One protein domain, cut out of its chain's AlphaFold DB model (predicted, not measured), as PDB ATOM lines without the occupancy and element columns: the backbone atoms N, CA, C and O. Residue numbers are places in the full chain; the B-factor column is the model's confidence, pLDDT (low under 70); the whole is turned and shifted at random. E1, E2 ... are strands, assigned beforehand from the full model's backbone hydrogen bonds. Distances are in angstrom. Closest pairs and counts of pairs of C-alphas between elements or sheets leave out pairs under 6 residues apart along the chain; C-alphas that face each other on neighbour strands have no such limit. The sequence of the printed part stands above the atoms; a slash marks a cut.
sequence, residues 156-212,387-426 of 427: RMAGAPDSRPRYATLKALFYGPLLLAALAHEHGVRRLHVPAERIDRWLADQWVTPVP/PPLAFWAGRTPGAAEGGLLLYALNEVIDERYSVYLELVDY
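This is residues 156 to 212 and 387 to 426 of the 427 residues of the protein "Hypothetical protein" of Calcidiscus leptoporus (UniProt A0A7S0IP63). What shape does this backbone make? One strongly twisted, branched sheet of eight strands curls into a small, incompletely closed barrel: E8, E2, E3, E7 and E6 follow one another round it, and E4, beside E8, comes near the ends of E6 and E7 without pairing with them. E1 extends the sheet beside E2, and E5 beside E6. What is it made of? The printed part has 97 residues with no named helix and eight named strands, E1 to E8 along the chain, in a mixed sheet; the class is all strand, though under half of the residues, 39, are in named elements. It is compact and rounded, with a radius of gyration of the C-alphas of 12.6 A and spans of 33 by 30 by 27 A.

How do the first strands pair? E1, residues 156 to 159, E2, residues 170 to 175, and E3, residues 178 to 183, form a meander, each strand the antiparallel neighbour of the one before; E1 and E2 are a hairpin, as are E2 and E3. N 158 and O 172 are within hydrogen-bond range at 2.9 A, N 180 and O 173 at 2.8 A. Where does the sheet branch? E1 lies on one side of E2; on the other side are E3, beside residues 173 to 175, and antiparallel E8, residues 420 to 425, beside residues 170 to 172, with N 171 and O 421 2.9 A apart. The edge strand E4, residues 190 to 194, is parallel to E8, with N 192 and O 422 2.9 A apart. What follows beyond E3? E7, residues 404 to 408, is antiparallel to E3, with N 181 and O 407 2.8 A apart, and forms a hairpin with E6, residues 390 to 393, with N 393 and O 404 2.8 A apart. The edge strand E5, residues 208 to 210, is antiparallel to E6, with N 209 and O 392 2.9 A apart. How near does E4 come to E7? Their closest C-alphas, Leu 192 and Leu 404, are 7.4 A apart.

Where are the ends? E1 begins at C-alpha 156, (32.642, -22.723, -21.335), and E8 ends at C-alpha 425, (23.803, -5.961, -20.104). Which strands are longest? E2 measures 17.0 A from first to last C-alpha, E8 16.1 A and E3 15.4 A.

Where is it cut? Residues 213 to 386 are not printed, and C-alphas 212 and 387 are 11.3 A apart. Which links are long? Those from E4 to E5 and from E7 to E8. Where is confidence low? Residues 184 to 189, 195 to 206, 395 to 402, 413 to 415 and 426 have pLDDT under 70.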
ATOM      1  N   ARG A 156      32.166 -23.175 -22.646       87.88
ATOM      2  CA  ARG A 156      32.642 -22.723 -21.335       87.88
ATOM      3  C   ARG A 156      33.196 -21.315 -21.436       87.88
ATOM      4  O   ARG A 156      33.817 -20.951 -22.431       87.88
ATOM      5  N   MET A 157      33.039 -20.550 -20.363       87.12
ATOM      6  CA  MET A 157      33.628 -19.218 -20.242       87.12
ATOM      7  C   MET A 157      34.746 -19.180 -19.198       87.12
ATOM      8  O   MET A 157      34.701 -19.875 -18.174       87.12
ATOM      9  N   ALA A 158      35.749 -18.343 -19.441       88.25
ATOM     10  CA  ALA A 158      36.783 -18.003 -18.472       88.25
ATOM     11  C   ALA A 158      36.923 -16.480 -18.378       88.25
ATOM     12  O   ALA A 158      36.973 -15.805 -19.400       88.25
ATOM     13  N   GLY A 159      36.971 -15.940 -17.160       88.50
ATOM     14  CA  GLY A 159      37.308 -14.530 -16.964       88.50
ATOM     15  C   GLY A 159      38.766 -14.259 -17.328       88.50
ATOM     16  O   GLY A 159      39.598 -15.168 -17.254       88.50
ATOM     17  N   ALA A 160      39.076 -13.017 -17.698       87.62
ATOM     18  CA  ALA A 160      40.466 -12.584 -17.799       87.62
ATOM     19  C   ALA A 160      41.190 -12.828 -16.456       87.62
ATOM     20  O   ALA A 160      40.606 -12.560 -15.400       87.62
ATOM     21  N   PRO A 161      42.439 -13.333 -16.457       88.38
ATOM     22  CA  PRO A 161      43.220 -13.553 -15.240       88.38
ATOM     23  C   PRO A 161      43.783 -12.224 -14.707       88.38
ATOM     24  O   PRO A 161      44.990 -12.049 -14.572       88.38
ATOM     25  N   ASP A 162      42.899 -11.261 -14.452       89.56
ATOM     26  CA  ASP A 162      43.229  -9.908 -14.025       89.56
ATOM     27  C   ASP A 162      42.233  -9.439 -12.961       89.56
ATOM     28  O   ASP A 162      41.022  -9.455 -13.170       89.56
ATOM     29  N   SER A 163      42.748  -9.034 -11.801       89.94
ATOM     30  CA  SER A 163      41.940  -8.621 -10.652       89.94
ATOM     31  C   SER A 163      41.486  -7.161 -10.711       89.94
ATOM     32  O   SER A 163      40.700  -6.732  -9.866       89.94
ATOM     33  N   ARG A 164      41.965  -6.369 -11.682       93.00
ATOM     34  CA  ARG A 164      41.570  -4.962 -11.807       93.00
ATOM     35  C   ARG A 164      40.090  -4.880 -12.212       93.00
ATOM     36  O   ARG A 164      39.719  -5.480 -13.222       93.00
ATOM     37  N   PRO A 165      39.254  -4.075 -11.524       87.19
ATOM     38  CA  PRO A 165      37.806  -4.027 -11.767       87.19
ATOM     39  C   PRO A 165      37.404  -3.786 -13.227       87.19
ATOM     40  O   PRO A 165      36.442  -4.374 -13.709       87.19
ATOM     41  N   ARG A 166      38.194  -2.992 -13.964       83.44
ATOM     42  CA  ARG A 166      37.974  -2.691 -15.390       83.44
ATOM     43  C   ARG A 166      38.017  -3.906 -16.329       83.44
ATOM     44  O   ARG A 166      37.667  -3.763 -17.491       83.44
ATOM     45  N   TYR A 167      38.481  -5.066 -15.861       86.38
ATOM     46  CA  TYR A 167      38.543  -6.300 -16.648       86.38
ATOM     47  C   TYR A 167      37.613  -7.404 -16.129       86.38
ATOM     48  O   TYR A 167      37.580  -8.491 -16.703       86.38
ATOM     49  N   ALA A 168      36.826  -7.146 -15.079       83.50
ATOM     50  CA  ALA A 168      35.947  -8.149 -14.468       83.50
ATOM     51  C   ALA A 168      34.873  -8.688 -15.441       83.50
ATOM     52  O   ALA A 168      34.467  -9.856 -15.360       83.50
ATOM     53  N   THR A 169      34.448  -7.847 -16.388       83.12
ATOM     54  CA  THR A 169      33.460  -8.145 -17.437       83.12
ATOM     55  C   THR A 169      34.057  -8.852 -18.655       83.12
ATOM     56  O   THR A 169      33.305  -9.355 -19.487       83.12
ATOM     57  N   LEU A 170      35.391  -8.955 -18.756       87.50
ATOM     58  CA  LEU A 170      36.050  -9.639 -19.867       87.50
ATOM     59  C   LEU A 170      35.943 -11.151 -19.722       87.50
ATOM     60  O   LEU A 170      36.483 -11.735 -18.777       87.50
ATOM     61  N   LYS A 171      35.302 -11.792 -20.699       88.19
ATOM     62  CA  LYS A 171      35.184 -13.247 -20.790       88.19
ATOM     63  C   LYS A 171      35.793 -13.759 -22.092       88.19
ATOM     64  O   LYS A 171      35.562 -13.202 -23.159       88.19
ATOM     65  N   ALA A 172      36.551 -14.843 -21.992       90.94
ATOM     66  CA  ALA A 172      36.916 -15.693 -23.115       90.94
ATOM     67  C   ALA A 172      35.911 -16.841 -23.225       90.94
ATOM     68  O   ALA A 172      35.557 -17.451 -22.211       90.94
ATOM     69  N   LEU A 173      35.476 -17.144 -24.446       91.06
ATOM     70  CA  LEU A 173      34.542 -18.226 -24.736       91.06
ATOM     71  C   LEU A 173      35.279 -19.391 -25.395       91.06
ATOM     72  O   LEU A 173      36.104 -19.193 -26.278       91.06
ATOM     73  N   PHE A 174      34.960 -20.612 -24.989       92.56
ATOM     74  CA  PHE A 174      35.524 -21.826 -25.564       92.56
ATOM     75  C   PHE A 174      34.417 -22.791 -25.965       92.56
ATOM     76  O   PHE A 174      33.359 -22.804 -25.339       92.56
ATOM     77  N   TYR A 175      34.707 -23.646 -26.942       92.94
ATOM     78  CA  TYR A 175      33.913 -24.817 -27.296       92.94
ATOM     79  C   TYR A 175      34.789 -26.069 -27.157       92.94
ATOM     80  O   TYR A 175      35.682 -26.325 -27.970       92.94
ATOM     81  N   GLY A 176      34.606 -26.807 -26.059       92.69
ATOM     82  CA  GLY A 176      35.522 -27.871 -25.644       92.69
ATOM     83  C   GLY A 176      36.963 -27.354 -25.443       92.69
ATOM     84  O   GLY A 176      37.191 -26.482 -24.587       92.69
ATOM     85  N   PRO A 177      37.959 -27.871 -26.194       93.06
ATOM     86  CA  PRO A 177      39.339 -27.392 -26.124       93.06
ATOM     87  C   PRO A 177      39.581 -26.093 -26.908       93.06
ATOM     88  O   PRO A 177      40.607 -25.452 -26.693       93.06
ATOM     89  N   LEU A 178      38.676 -25.701 -27.809       93.94
ATOM     90  CA  LEU A 178      38.901 -24.607 -28.753       93.94
ATOM     91  C   LEU A 178      38.548 -23.262 -28.122       93.94
ATOM     92  O   LEU A 178      37.422 -23.074 -27.665       93.94
ATOM     93  N   LEU A 179      39.497 -22.325 -28.105       94.44
ATOM     94  CA  LEU A 179      39.227 -20.918 -27.801       94.44
ATOM     95  C   LEU A 179      38.522 -20.288 -29.000       94.44
ATOM     96  O   LEU A 179      38.999 -20.432 -30.124       94.44
ATOM     97  N   LEU A 180      37.406 -19.607 -28.761       92.69
ATOM     98  CA  LEU A 180      36.680 -18.896 -29.800       92.69
ATOM     99  C   LEU A 180      37.150 -17.444 -29.886       92.69
ATOM    100  O   LEU A 180      37.415 -16.796 -28.871       92.69
ATOM    101  N   ALA A 181      37.233 -16.937 -31.106       89.38
ATOM    102  CA  ALA A 181      37.624 -15.577 -31.419       89.38
ATOM    103  C   ALA A 181      36.519 -14.902 -32.234       89.38
ATOM    104  O   ALA A 181      35.972 -15.498 -33.162       89.38
ATOM    105  N   ALA A 182      36.196 -13.659 -31.881       83.69
ATOM    106  CA  ALA A 182      35.361 -12.798 -32.705       83.69
ATOM    107  C   ALA A 182      36.234 -12.102 -33.741       83.69
ATOM    108  O   ALA A 182      37.257 -11.517 -33.367       83.69
ATOM    109  N   LEU A 183      35.806 -12.090 -35.005       72.94
ATOM    110  CA  LEU A 183      36.429 -11.220 -35.995       72.94
ATOM    111  C   LEU A 183      36.325  -9.776 -35.516       72.94
ATOM    112  O   LEU A 183      35.244  -9.254 -35.224       72.94
ATOM    113  N   ALA A 184      37.478  -9.142 -35.378       62.50
ATOM    114  CA  ALA A 184      37.581  -7.777 -34.932       62.50
ATOM    115  C   ALA A 184      38.087  -6.972 -36.098       62.50
ATOM    116  O   ALA A 184      39.163  -7.231 -36.604       62.50
ATOM    117  N   HIS A 185      37.359  -5.951 -36.505       51.12
ATOM    118  CA  HIS A 185      37.979  -4.990 -37.376       51.12
ATOM    119  C   HIS A 185      38.833  -4.067 -36.477       51.12
ATOM    120  O   HIS A 185      40.033  -3.951 -36.685       51.12
ATOM    121  N   GLU A 186      38.271  -3.388 -35.471       50.66
ATOM    122  CA  GLU A 186      38.993  -2.327 -34.741       50.66
ATOM    123  C   GLU A 186      39.924  -2.874 -33.652       50.66
ATOM    124  O   GLU A 186      39.731  -3.977 -33.145       50.66
ATOM    125  N   HIS A 187      40.937  -2.086 -33.271       49.59
ATOM    126  CA  HIS A 187      41.673  -2.357 -32.038       49.59
ATOM    127  C   HIS A 187      40.765  -2.024 -30.857       49.59
ATOM    128  O   HIS A 187      40.365  -0.876 -30.693       49.59
ATOM    129  N   GLY A 188      40.456  -3.012 -30.025       59.50
ATOM    130  CA  GLY A 188      39.643  -2.797 -28.838       59.50
ATOM    131  C   GLY A 188      38.941  -4.064 -28.394       59.50
ATOM    132  O   GLY A 188      38.880  -5.052 -29.122       59.50
ATOM    133  N   VAL A 189      38.415  -4.031 -27.175       64.62
ATOM    134  CA  VAL A 189      37.575  -5.109 -26.664       64.62
ATOM    135  C   VAL A 189      36.221  -5.047 -27.361       64.62
ATOM    136  O   VAL A 189      35.582  -3.997 -27.398       64.62
ATOM    137  N   ARG A 190      35.768  -6.179 -27.905       75.62
ATOM    138  CA  ARG A 190      34.432  -6.282 -28.495       75.62
ATOM    139  C   ARG A 190      33.399  -6.414 -27.386       75.62
ATOM    140  O   ARG A 190      33.511  -7.299 -26.540       75.62
ATOM    141  N   ARG A 191      32.390  -5.551 -27.427       79.62
ATOM    142  CA  ARG A 191      31.219  -5.651 -26.564       79.62
ATOM    143  C   ARG A 191      30.237  -6.645 -27.143       79.62
ATOM    144  O   ARG A 191      30.007  -6.667 -28.353       79.62
ATOM    145  N   LEU A 192      29.680  -7.461 -26.268       78.31
ATOM    146  CA  LEU A 192      28.582  -8.344 -26.587       78.31
ATOM    147  C   LEU A 192      27.447  -8.057 -25.617       78.31
ATOM    148  O   LEU A 192      27.577  -8.291 -24.416       78.31
ATOM    149  N   HIS A 193      26.348  -7.548 -26.163       75.50
ATOM    150  CA  HIS A 193      25.140  -7.280 -25.398       75.50
ATOM    151  C   HIS A 193      24.414  -8.596 -25.155       75.50
ATOM    152  O   HIS A 193      23.969  -9.261 -26.093       75.50
ATOM    153  N   VAL A 194      24.328  -8.984 -23.892       72.06
ATOM    154  CA  VAL A 194      23.661 -10.200 -23.436       72.06
ATOM    155  C   VAL A 194      22.729  -9.826 -22.286       72.06
ATOM    156  O   VAL A 194      23.086  -8.967 -21.484       72.06
ATOM    157  N   PRO A 195      21.537 -10.431 -22.169       66.19
ATOM    158  CA  PRO A 195      20.686 -10.188 -21.007       66.19
ATOM    159  C   PRO A 195      21.453 -10.501 -19.714       66.19
ATOM    160  O   PRO A 195      22.130 -11.532 -19.668       66.19
ATOM    161  N   ALA A 196      21.367  -9.643 -18.689       65.25
ATOM    162  CA  ALA A 196      22.092  -9.814 -17.422       65.25
ATOM    163  C   ALA A 196      21.978 -11.226 -16.834       65.25
ATOM    164  O   ALA A 196      22.969 -11.794 -16.376       65.25
ATOM    165  N   GLU A 197      20.788 -11.826 -16.906       62.75
ATOM    166  CA  GLU A 197      20.543 -13.184 -16.431       62.75
ATOM    167  C   GLU A 197      21.332 -14.267 -17.185       62.75
ATOM    168  O   GLU A 197      21.388 -15.388 -16.701       62.75
ATOM    169  N   ARG A 198      21.956 -13.957 -18.332       63.03
ATOM    170  CA  ARG A 198      22.707 -14.883 -19.204       63.03
ATOM    171  C   ARG A 198      24.232 -14.722 -19.156       63.03
ATOM    172  O   ARG A 198      24.935 -15.383 -19.923       63.03
ATOM    173  N   ILE A 199      24.756 -13.861 -18.280       64.12
ATOM    174  CA  ILE A 199      26.199 -13.551 -18.179       64.12
ATOM    175  C   ILE A 199      27.007 -14.686 -17.507       64.12
ATOM    176  O   ILE A 199      28.236 -14.747 -17.629       64.12
ATOM    177  N   ASP A 200      26.339 -15.638 -16.856       62.44
ATOM    178  CA  ASP A 200      26.994 -16.733 -16.139       62.44
ATOM    179  C   ASP A 200      27.486 -17.873 -17.044       62.44
ATOM    180  O   ASP A 200      26.945 -18.153 -18.114       62.44
ATOM    181  N   ARG A 201      28.526 -18.582 -16.567       54.75
ATOM    182  CA  ARG A 201      29.262 -19.660 -17.270       54.75
ATOM    183  C   ARG A 201      28.368 -20.723 -17.928       54.75
ATOM    184  O   ARG A 201      28.810 -21.347 -18.887       54.75
ATOM    185  N   TRP A 202      27.159 -20.915 -17.409       53.31
ATOM    186  CA  TRP A 202      26.209 -21.960 -17.789       53.31
ATOM    187  C   TRP A 202      25.237 -21.577 -18.908       53.31
ATOM    188  O   TRP A 202      24.498 -22.442 -19.347       53.31
ATOM    189  N   LEU A 203      25.214 -20.314 -19.346       59.34
ATOM    190  CA  LEU A 203      24.161 -19.799 -20.233       59.34
ATOM    191  C   LEU A 203      24.687 -19.337 -21.594       59.34
ATOM    192  O   LEU A 203      23.957 -18.709 -22.357       59.34
ATOM    193  N   ALA A 204      25.948 -19.645 -21.919       59.66
ATOM    194  CA  ALA A 204      26.518 -19.339 -23.230       59.66
ATOM    195  C   ALA A 204      25.718 -19.993 -24.370       59.66
ATOM    196  O   ALA A 204      25.521 -19.378 -25.410       59.66
ATOM    197  N   ASP A 205      25.183 -21.195 -24.160       62.75
ATOM    198  CA  ASP A 205      24.292 -21.887 -25.101       62.75
ATOM    199  C   ASP A 205      22.966 -21.144 -25.369       62.75
ATOM    200  O   ASP A 205      22.327 -21.376 -26.393       62.75
ATOM    201  N   GLN A 206      22.568 -20.205 -24.501       69.00
ATOM    202  CA  GLN A 206      21.359 -19.394 -24.674       69.00
ATOM    203  C   GLN A 206      21.554 -18.153 -25.551       69.00
ATOM    204  O   GLN A 206      20.574 -17.502 -25.922       69.00
ATOM    205  N   TRP A 207      22.793 -17.769 -25.854       74.88
ATOM    206  CA  TRP A 207      23.088 -16.608 -26.706       74.88
ATOM    207  C   TRP A 207      24.186 -16.866 -27.734       74.88
ATOM    208  O   TRP A 207      24.465 -15.980 -28.541       74.88
ATOM    209  N   VAL A 208      24.760 -18.070 -27.752       85.12
ATOM    210  CA  VAL A 208      25.684 -18.567 -28.768       85.12
ATOM    211  C   VAL A 208      25.046 -19.753 -29.475       85.12
ATOM    212  O   VAL A 208      24.796 -20.795 -28.877       85.12
ATOM    213  N   THR A 209      24.807 -19.612 -30.773       87.31
ATOM    214  CA  THR A 209      24.181 -20.652 -31.596       87.31
ATOM    215  C   THR A 209      25.095 -21.039 -32.752       87.31
ATOM    216  O   THR A 209      25.658 -20.139 -33.382       87.31
ATOM    217  N   PRO A 210      25.222 -22.333 -33.096       90.06
ATOM    218  CA  PRO A 210      25.918 -22.747 -34.309       90.06
ATOM    219  C   PRO A 210      25.356 -22.048 -35.546       90.06
ATOM    220  O   PRO A 210      24.142 -21.894 -35.670       90.06
ATOM    221  N   VAL A 211      26.228 -21.651 -36.474       87.75
ATOM    222  CA  VAL A 211      25.799 -21.112 -37.771       87.75
ATOM    223  C   VAL A 211      25.122 -22.236 -38.566       87.75
ATOM    224  O   VAL A 211      25.792 -23.214 -38.910       87.75
ATOM    225  N   PRO A 212      23.820 -22.130 -38.898       84.69
ATOM    226  CA  PRO A 212      23.129 -23.161 -39.660       84.69
ATOM    227  C   PRO A 212      23.705 -23.300 -41.072       84.69
ATOM    228  O   PRO A 212      24.081 -22.309 -41.704       84.69
ATOM    229  N   PRO A 387      33.849 -21.194 -41.243       83.50
ATOM    230  CA  PRO A 387      34.294 -22.576 -41.121       83.50
ATOM    231  C   PRO A 387      33.160 -23.489 -40.625       83.50
ATOM    232  O   PRO A 387      32.181 -23.009 -40.033       83.50
ATOM    233  N   PRO A 388      33.267 -24.819 -40.838       84.88
ATOM    234  CA  PRO A 388      32.274 -25.798 -40.396       84.88
ATOM    235  C   PRO A 388      31.884 -25.678 -38.920       84.88
ATOM    236  O   PRO A 388      30.705 -25.853 -38.593       84.88
ATOM    237  N   LEU A 389      32.835 -25.295 -38.069       89.25
ATOM    238  CA  LEU A 389      32.596 -24.919 -36.686       89.25
ATOM    239  C   LEU A 389      32.608 -23.390 -36.534       89.25
ATOM    240  O   LEU A 389      33.651 -22.768 -36.340       89.25
ATOM    241  N   ALA A 390      31.426 -22.785 -36.612       89.56
ATOM    242  CA  ALA A 390      31.230 -21.350 -36.445       89.56
ATOM    243  C   ALA A 390      29.980 -21.079 -35.612       89.56
ATOM    244  O   ALA A 390      29.011 -21.845 -35.670       89.56
ATOM    245  N   PHE A 391      29.977 -19.965 -34.886       90.44
ATOM    246  CA  PHE A 391      28.896 -19.609 -33.979       90.44
ATOM    247  C   PHE A 391      28.494 -18.147 -34.122       90.44
ATOM    248  O   PHE A 391      29.342 -17.264 -34.183       90.44
ATOM    249  N   TRP A 392      27.195 -17.876 -34.109       87.62
ATOM    250  CA  TRP A 392      26.693 -16.531 -33.868       87.62
ATOM    251  C   TRP A 392      26.490 -16.312 -32.377       87.62
ATOM    252  O   TRP A 392      25.847 -17.132 -31.729       87.62
ATOM    253  N   ALA A 393      26.972 -15.189 -31.860       86.75
ATOM    254  CA  ALA A 393      26.818 -14.776 -30.476       86.75
ATOM    255  C   ALA A 393      26.025 -13.467 -30.372       86.75
ATOM    256  O   ALA A 393      26.215 -12.566 -31.187       86.75
ATOM    257  N   GLY A 394      25.149 -13.347 -29.369       74.81
ATOM    258  CA  GLY A 394      24.432 -12.105 -29.040       74.81
ATOM    259  C   GLY A 394      23.536 -11.577 -30.162       74.81
ATOM    260  O   GLY A 394      23.420 -10.368 -30.352       74.81
ATOM    261  N   ARG A 395      22.914 -12.474 -30.942       68.75
ATOM    262  CA  ARG A 395      21.905 -12.089 -31.938       68.75
ATOM    263  C   ARG A 395      20.638 -11.622 -31.226       68.75
ATOM    264  O   ARG A 395      19.729 -12.416 -31.003       68.75
ATOM    265  N   THR A 396      20.569 -10.336 -30.917       57.62
ATOM    266  CA  THR A 396      19.324  -9.693 -30.493       57.62
ATOM    267  C   THR A 396      18.763  -8.912 -31.680       57.62
ATOM    268  O   THR A 396      19.379  -7.928 -32.099       57.62
ATOM    269  N   PRO A 397      17.639  -9.350 -32.283       48.38
ATOM    270  CA  PRO A 397      17.006  -8.618 -33.377       48.38
ATOM    271  C   PRO A 397      16.753  -7.155 -32.983       48.38
ATOM    272  O   PRO A 397      16.167  -6.895 -31.937       48.38
ATOM    273  N   GLY A 398      17.216  -6.206 -33.801       44.03
ATOM    274  CA  GLY A 398      17.045  -4.768 -33.555       44.03
ATOM    275  C   GLY A 398      18.088  -4.113 -32.637       44.03
ATOM    276  O   GLY A 398      17.986  -2.917 -32.379       44.03
ATOM    277  N   ALA A 399      19.102  -4.843 -32.156       53.94
ATOM    278  CA  ALA A 399      20.212  -4.234 -31.423       53.94
ATOM    279  C   ALA A 399      21.078  -3.358 -32.344       53.94
ATOM    280  O   ALA A 399      21.488  -3.798 -33.417       53.94
ATOM    281  N   ALA A 400      21.421  -2.151 -31.884       55.34
ATOM    282  CA  ALA A 400      22.184  -1.168 -32.659       55.34
ATOM    283  C   ALA A 400      23.576  -1.664 -33.099       55.34
ATOM    284  O   ALA A 400      24.092  -1.228 -34.124       55.34
ATOM    285  N   GLU A 401      24.182  -2.583 -32.342       60.06
ATOM    286  CA  GLU A 401      25.521  -3.111 -32.623       60.06
ATOM    287  C   GLU A 401      25.502  -4.503 -33.295       60.06
ATOM    288  O   GLU A 401      26.544  -4.968 -33.756       60.06
ATOM    289  N   GLY A 402      24.349  -5.177 -33.404       68.69
ATOM    290  CA  GLY A 402      24.263  -6.567 -33.883       68.69
ATOM    291  C   GLY A 402      25.047  -7.583 -33.032       68.69
ATOM    292  O   GLY A 402      25.696  -7.239 -32.043       68.69
ATOM    293  N   GLY A 403      24.987  -8.857 -33.420       77.38
ATOM    294  CA  GLY A 403      25.750  -9.939 -32.795       77.38
ATOM    295  C   GLY A 403      27.202 -10.020 -33.279       77.38
ATOM    296  O   GLY A 403      27.679  -9.174 -34.037       77.38
ATOM    297  N   LEU A 404      27.909 -11.071 -32.864       83.69
ATOM    298  CA  LEU A 404      29.272 -11.392 -33.290       83.69
ATOM    299  C   LEU A 404      29.318 -12.766 -33.950       83.69
ATOM    300  O   LEU A 404      28.696 -13.715 -33.472       83.69
ATOM    301  N   LEU A 405      30.091 -12.887 -35.020       85.25
ATOM    302  CA  LEU A 405      30.463 -14.175 -35.589       85.25
ATOM    303  C   LEU A 405      31.777 -14.661 -34.954       85.25
ATOM    304  O   LEU A 405      32.768 -13.931 -34.917       85.25
ATOM    305  N   LEU A 406      31.747 -15.876 -34.400       88.75
ATOM    306  CA  LEU A 406      32.831 -16.496 -33.644       88.75
ATOM    307  C   LEU A 406      33.321 -17.778 -34.326       88.75
ATOM    308  O   LEU A 406      32.509 -18.629 -34.701       88.75
ATOM    309  N   TYR A 407      34.639 -17.963 -34.377       88.50
ATOM    310  CA  TYR A 407      35.287 -19.185 -34.873       88.50
ATOM    311  C   TYR A 407      36.344 -19.678 -33.900       88.50
ATOM    312  O   TYR A 407      36.771 -18.938 -33.015       88.50
ATOM    313  N   ALA A 408      36.798 -20.916 -34.074       90.81
ATOM    314  CA  ALA A 408      37.962 -21.398 -33.349       90.81
ATOM    315  C   ALA A 408      39.206 -20.577 -33.735       90.81
ATOM    316  O   ALA A 408      39.438 -20.312 -34.910       90.81
ATOM    317  N   LEU A 409      40.010 -20.169 -32.750       88.94
ATOM    318  CA  LEU A 409      41.164 -19.288 -32.959       88.94
ATOM    319  C   LEU A 409      42.175 -19.858 -33.969       88.94
ATOM    320  O   LEU A 409      42.813 -19.100 -34.688       88.94
ATOM    321  N   ASN A 410      42.304 -21.183 -34.046       84.94
ATOM    322  CA  ASN A 410      43.175 -21.864 -35.006       84.94
ATOM    323  C   ASN A 410      42.690 -21.773 -36.465       84.94
ATOM    324  O   ASN A 410      43.457 -22.109 -37.360       84.94
ATOM    325  N   GLU A 411      41.452 -21.332 -36.706       82.38
ATOM    326  CA  GLU A 411      40.913 -21.048 -38.044       82.38
ATOM    327  C   GLU A 411      41.137 -19.582 -38.461       82.38
ATOM    328  O   GLU A 411      40.903 -19.226 -39.613       82.38
ATOM    329  N   VAL A 412      41.588 -18.716 -37.544       75.50
ATOM    330  CA  VAL A 412      41.801 -17.288 -37.807       75.50
ATOM    331  C   VAL A 412      43.217 -17.072 -38.339       75.50
ATOM    332  O   VAL A 412      44.196 -17.255 -37.618       75.50
ATOM    333  N   ILE A 413      43.335 -16.660 -39.603       66.81
ATOM    334  CA  ILE A 413      44.619 -16.464 -40.296       66.81
ATOM    335  C   ILE A 413      44.682 -15.019 -40.804       66.81
ATOM    336  O   ILE A 413      43.750 -14.570 -41.463       66.81
ATOM    337  N   ASP A 414      45.773 -14.294 -40.517       60.09
ATOM    338  CA  ASP A 414      46.034 -12.870 -40.857       60.09
ATOM    339  C   ASP A 414      44.856 -11.900 -40.667       60.09
ATOM    340  O   ASP A 414      44.710 -10.887 -41.363       60.09
ATOM    341  N   GLU A 415      44.007 -12.196 -39.697       65.25
ATOM    342  CA  GLU A 415      42.843 -11.397 -39.362       65.25
ATOM    343  C   GLU A 415      43.032 -10.709 -38.026       65.25
ATOM    344  O   GLU A 415      43.775 -11.151 -37.148       65.25
ATOM    345  N   ARG A 416      42.346  -9.581 -37.872       71.44
ATOM    346  CA  ARG A 416      42.222  -8.960 -36.565       71.44
ATOM    347  C   ARG A 416      41.077  -9.666 -35.842       71.44
ATOM    348  O   ARG A 416      40.027  -9.944 -36.415       71.44
ATOM    349  N   TYR A 417      41.293  -9.981 -34.575       81.19
ATOM    350  CA  TYR A 417      40.319 -10.713 -33.778       81.19
ATOM    351  C   TYR A 417      40.361 -10.291 -32.312       81.19
ATOM    352  O   TYR A 417      41.292  -9.632 -31.848       81.19
ATOM    353  N   SER A 418      39.325 -10.665 -31.571       85.88
ATOM    354  CA  SER A 418      39.245 -10.514 -30.120       85.88
ATOM    355  C   SER A 418      38.851 -11.843 -29.490       85.88
ATOM    356  O   SER A 418      37.822 -12.416 -29.835       85.88
ATOM    357  N   VAL A 419      39.674 -12.328 -28.557       89.31
ATOM    358  CA  VAL A 419      39.399 -13.547 -27.769       89.31
ATOM    359  C   VAL A 419      38.738 -13.246 -26.425       89.31
ATOM    360  O   VAL A 419      38.104 -14.120 -25.843       89.31
ATOM    361  N   TYR A 420      38.873 -12.010 -25.940       89.19
ATOM    362  CA  TYR A 420      38.137 -11.509 -24.787       89.19
ATOM    363  C   TYR A 420      37.023 -10.586 -25.265       89.19
ATOM    364  O   TYR A 420      37.269  -9.642 -26.019       89.19
ATOM    365  N   LEU A 421      35.812 -10.871 -24.805       87.50
ATOM    366  CA  LEU A 421      34.610 -10.093 -25.059       87.50
ATOM    367  C   LEU A 421      34.194  -9.408 -23.758       87.50
ATOM    368  O   LEU A 421      34.200 -10.033 -22.696       87.50
ATOM    369  N   GLU A 422      33.841  -8.131 -23.835       85.75
ATOM    370  CA  GLU A 422      33.175  -7.425 -22.744       85.75
ATOM    371  C   GLU A 422      31.692  -7.777 -22.800       85.75
ATOM    372  O   GLU A 422      30.993  -7.392 -23.739       85.75
ATOM    373  N   LEU A 423      31.216  -8.539 -21.816       81.69
ATOM    374  CA  LEU A 423      29.789  -8.810 -21.693       81.69
ATOM    375  C   LEU A 423      29.113  -7.585 -21.074       81.69
ATOM    376  O   LEU A 423      29.474  -7.173 -19.970       81.69
ATOM    377  N   VAL A 424      28.159  -7.013 -21.803       77.44
ATOM    378  CA  VAL A 424      27.388  -5.832 -21.398       77.44
ATOM    379  C   VAL A 424      25.929  -6.247 -21.266       77.44
ATOM    380  O   VAL A 424      25.438  -7.016 -22.091       77.44
ATOM    381  N   ASP A 425      25.249  -5.766 -20.226       72.88
ATOM    382  CA  ASP A 425      23.803  -5.961 -20.104       72.88
ATOM    383  C   ASP A 425      23.080  -5.234 -21.248       72.88
ATOM    384  O   ASP A 425      23.473  -4.141 -21.646       72.88
ATOM    385  N   TYR A 426      22.028  -5.850 -21.782       61.94
ATOM    386  CA  TYR A 426      21.216  -5.297 -22.867       61.94
ATOM    387  C   TYR A 426      20.342  -4.099 -22.427       61.94
ATOM    388  O   TYR A 426      19.768  -3.430 -23.286       61.94
TER     389      TYR A 426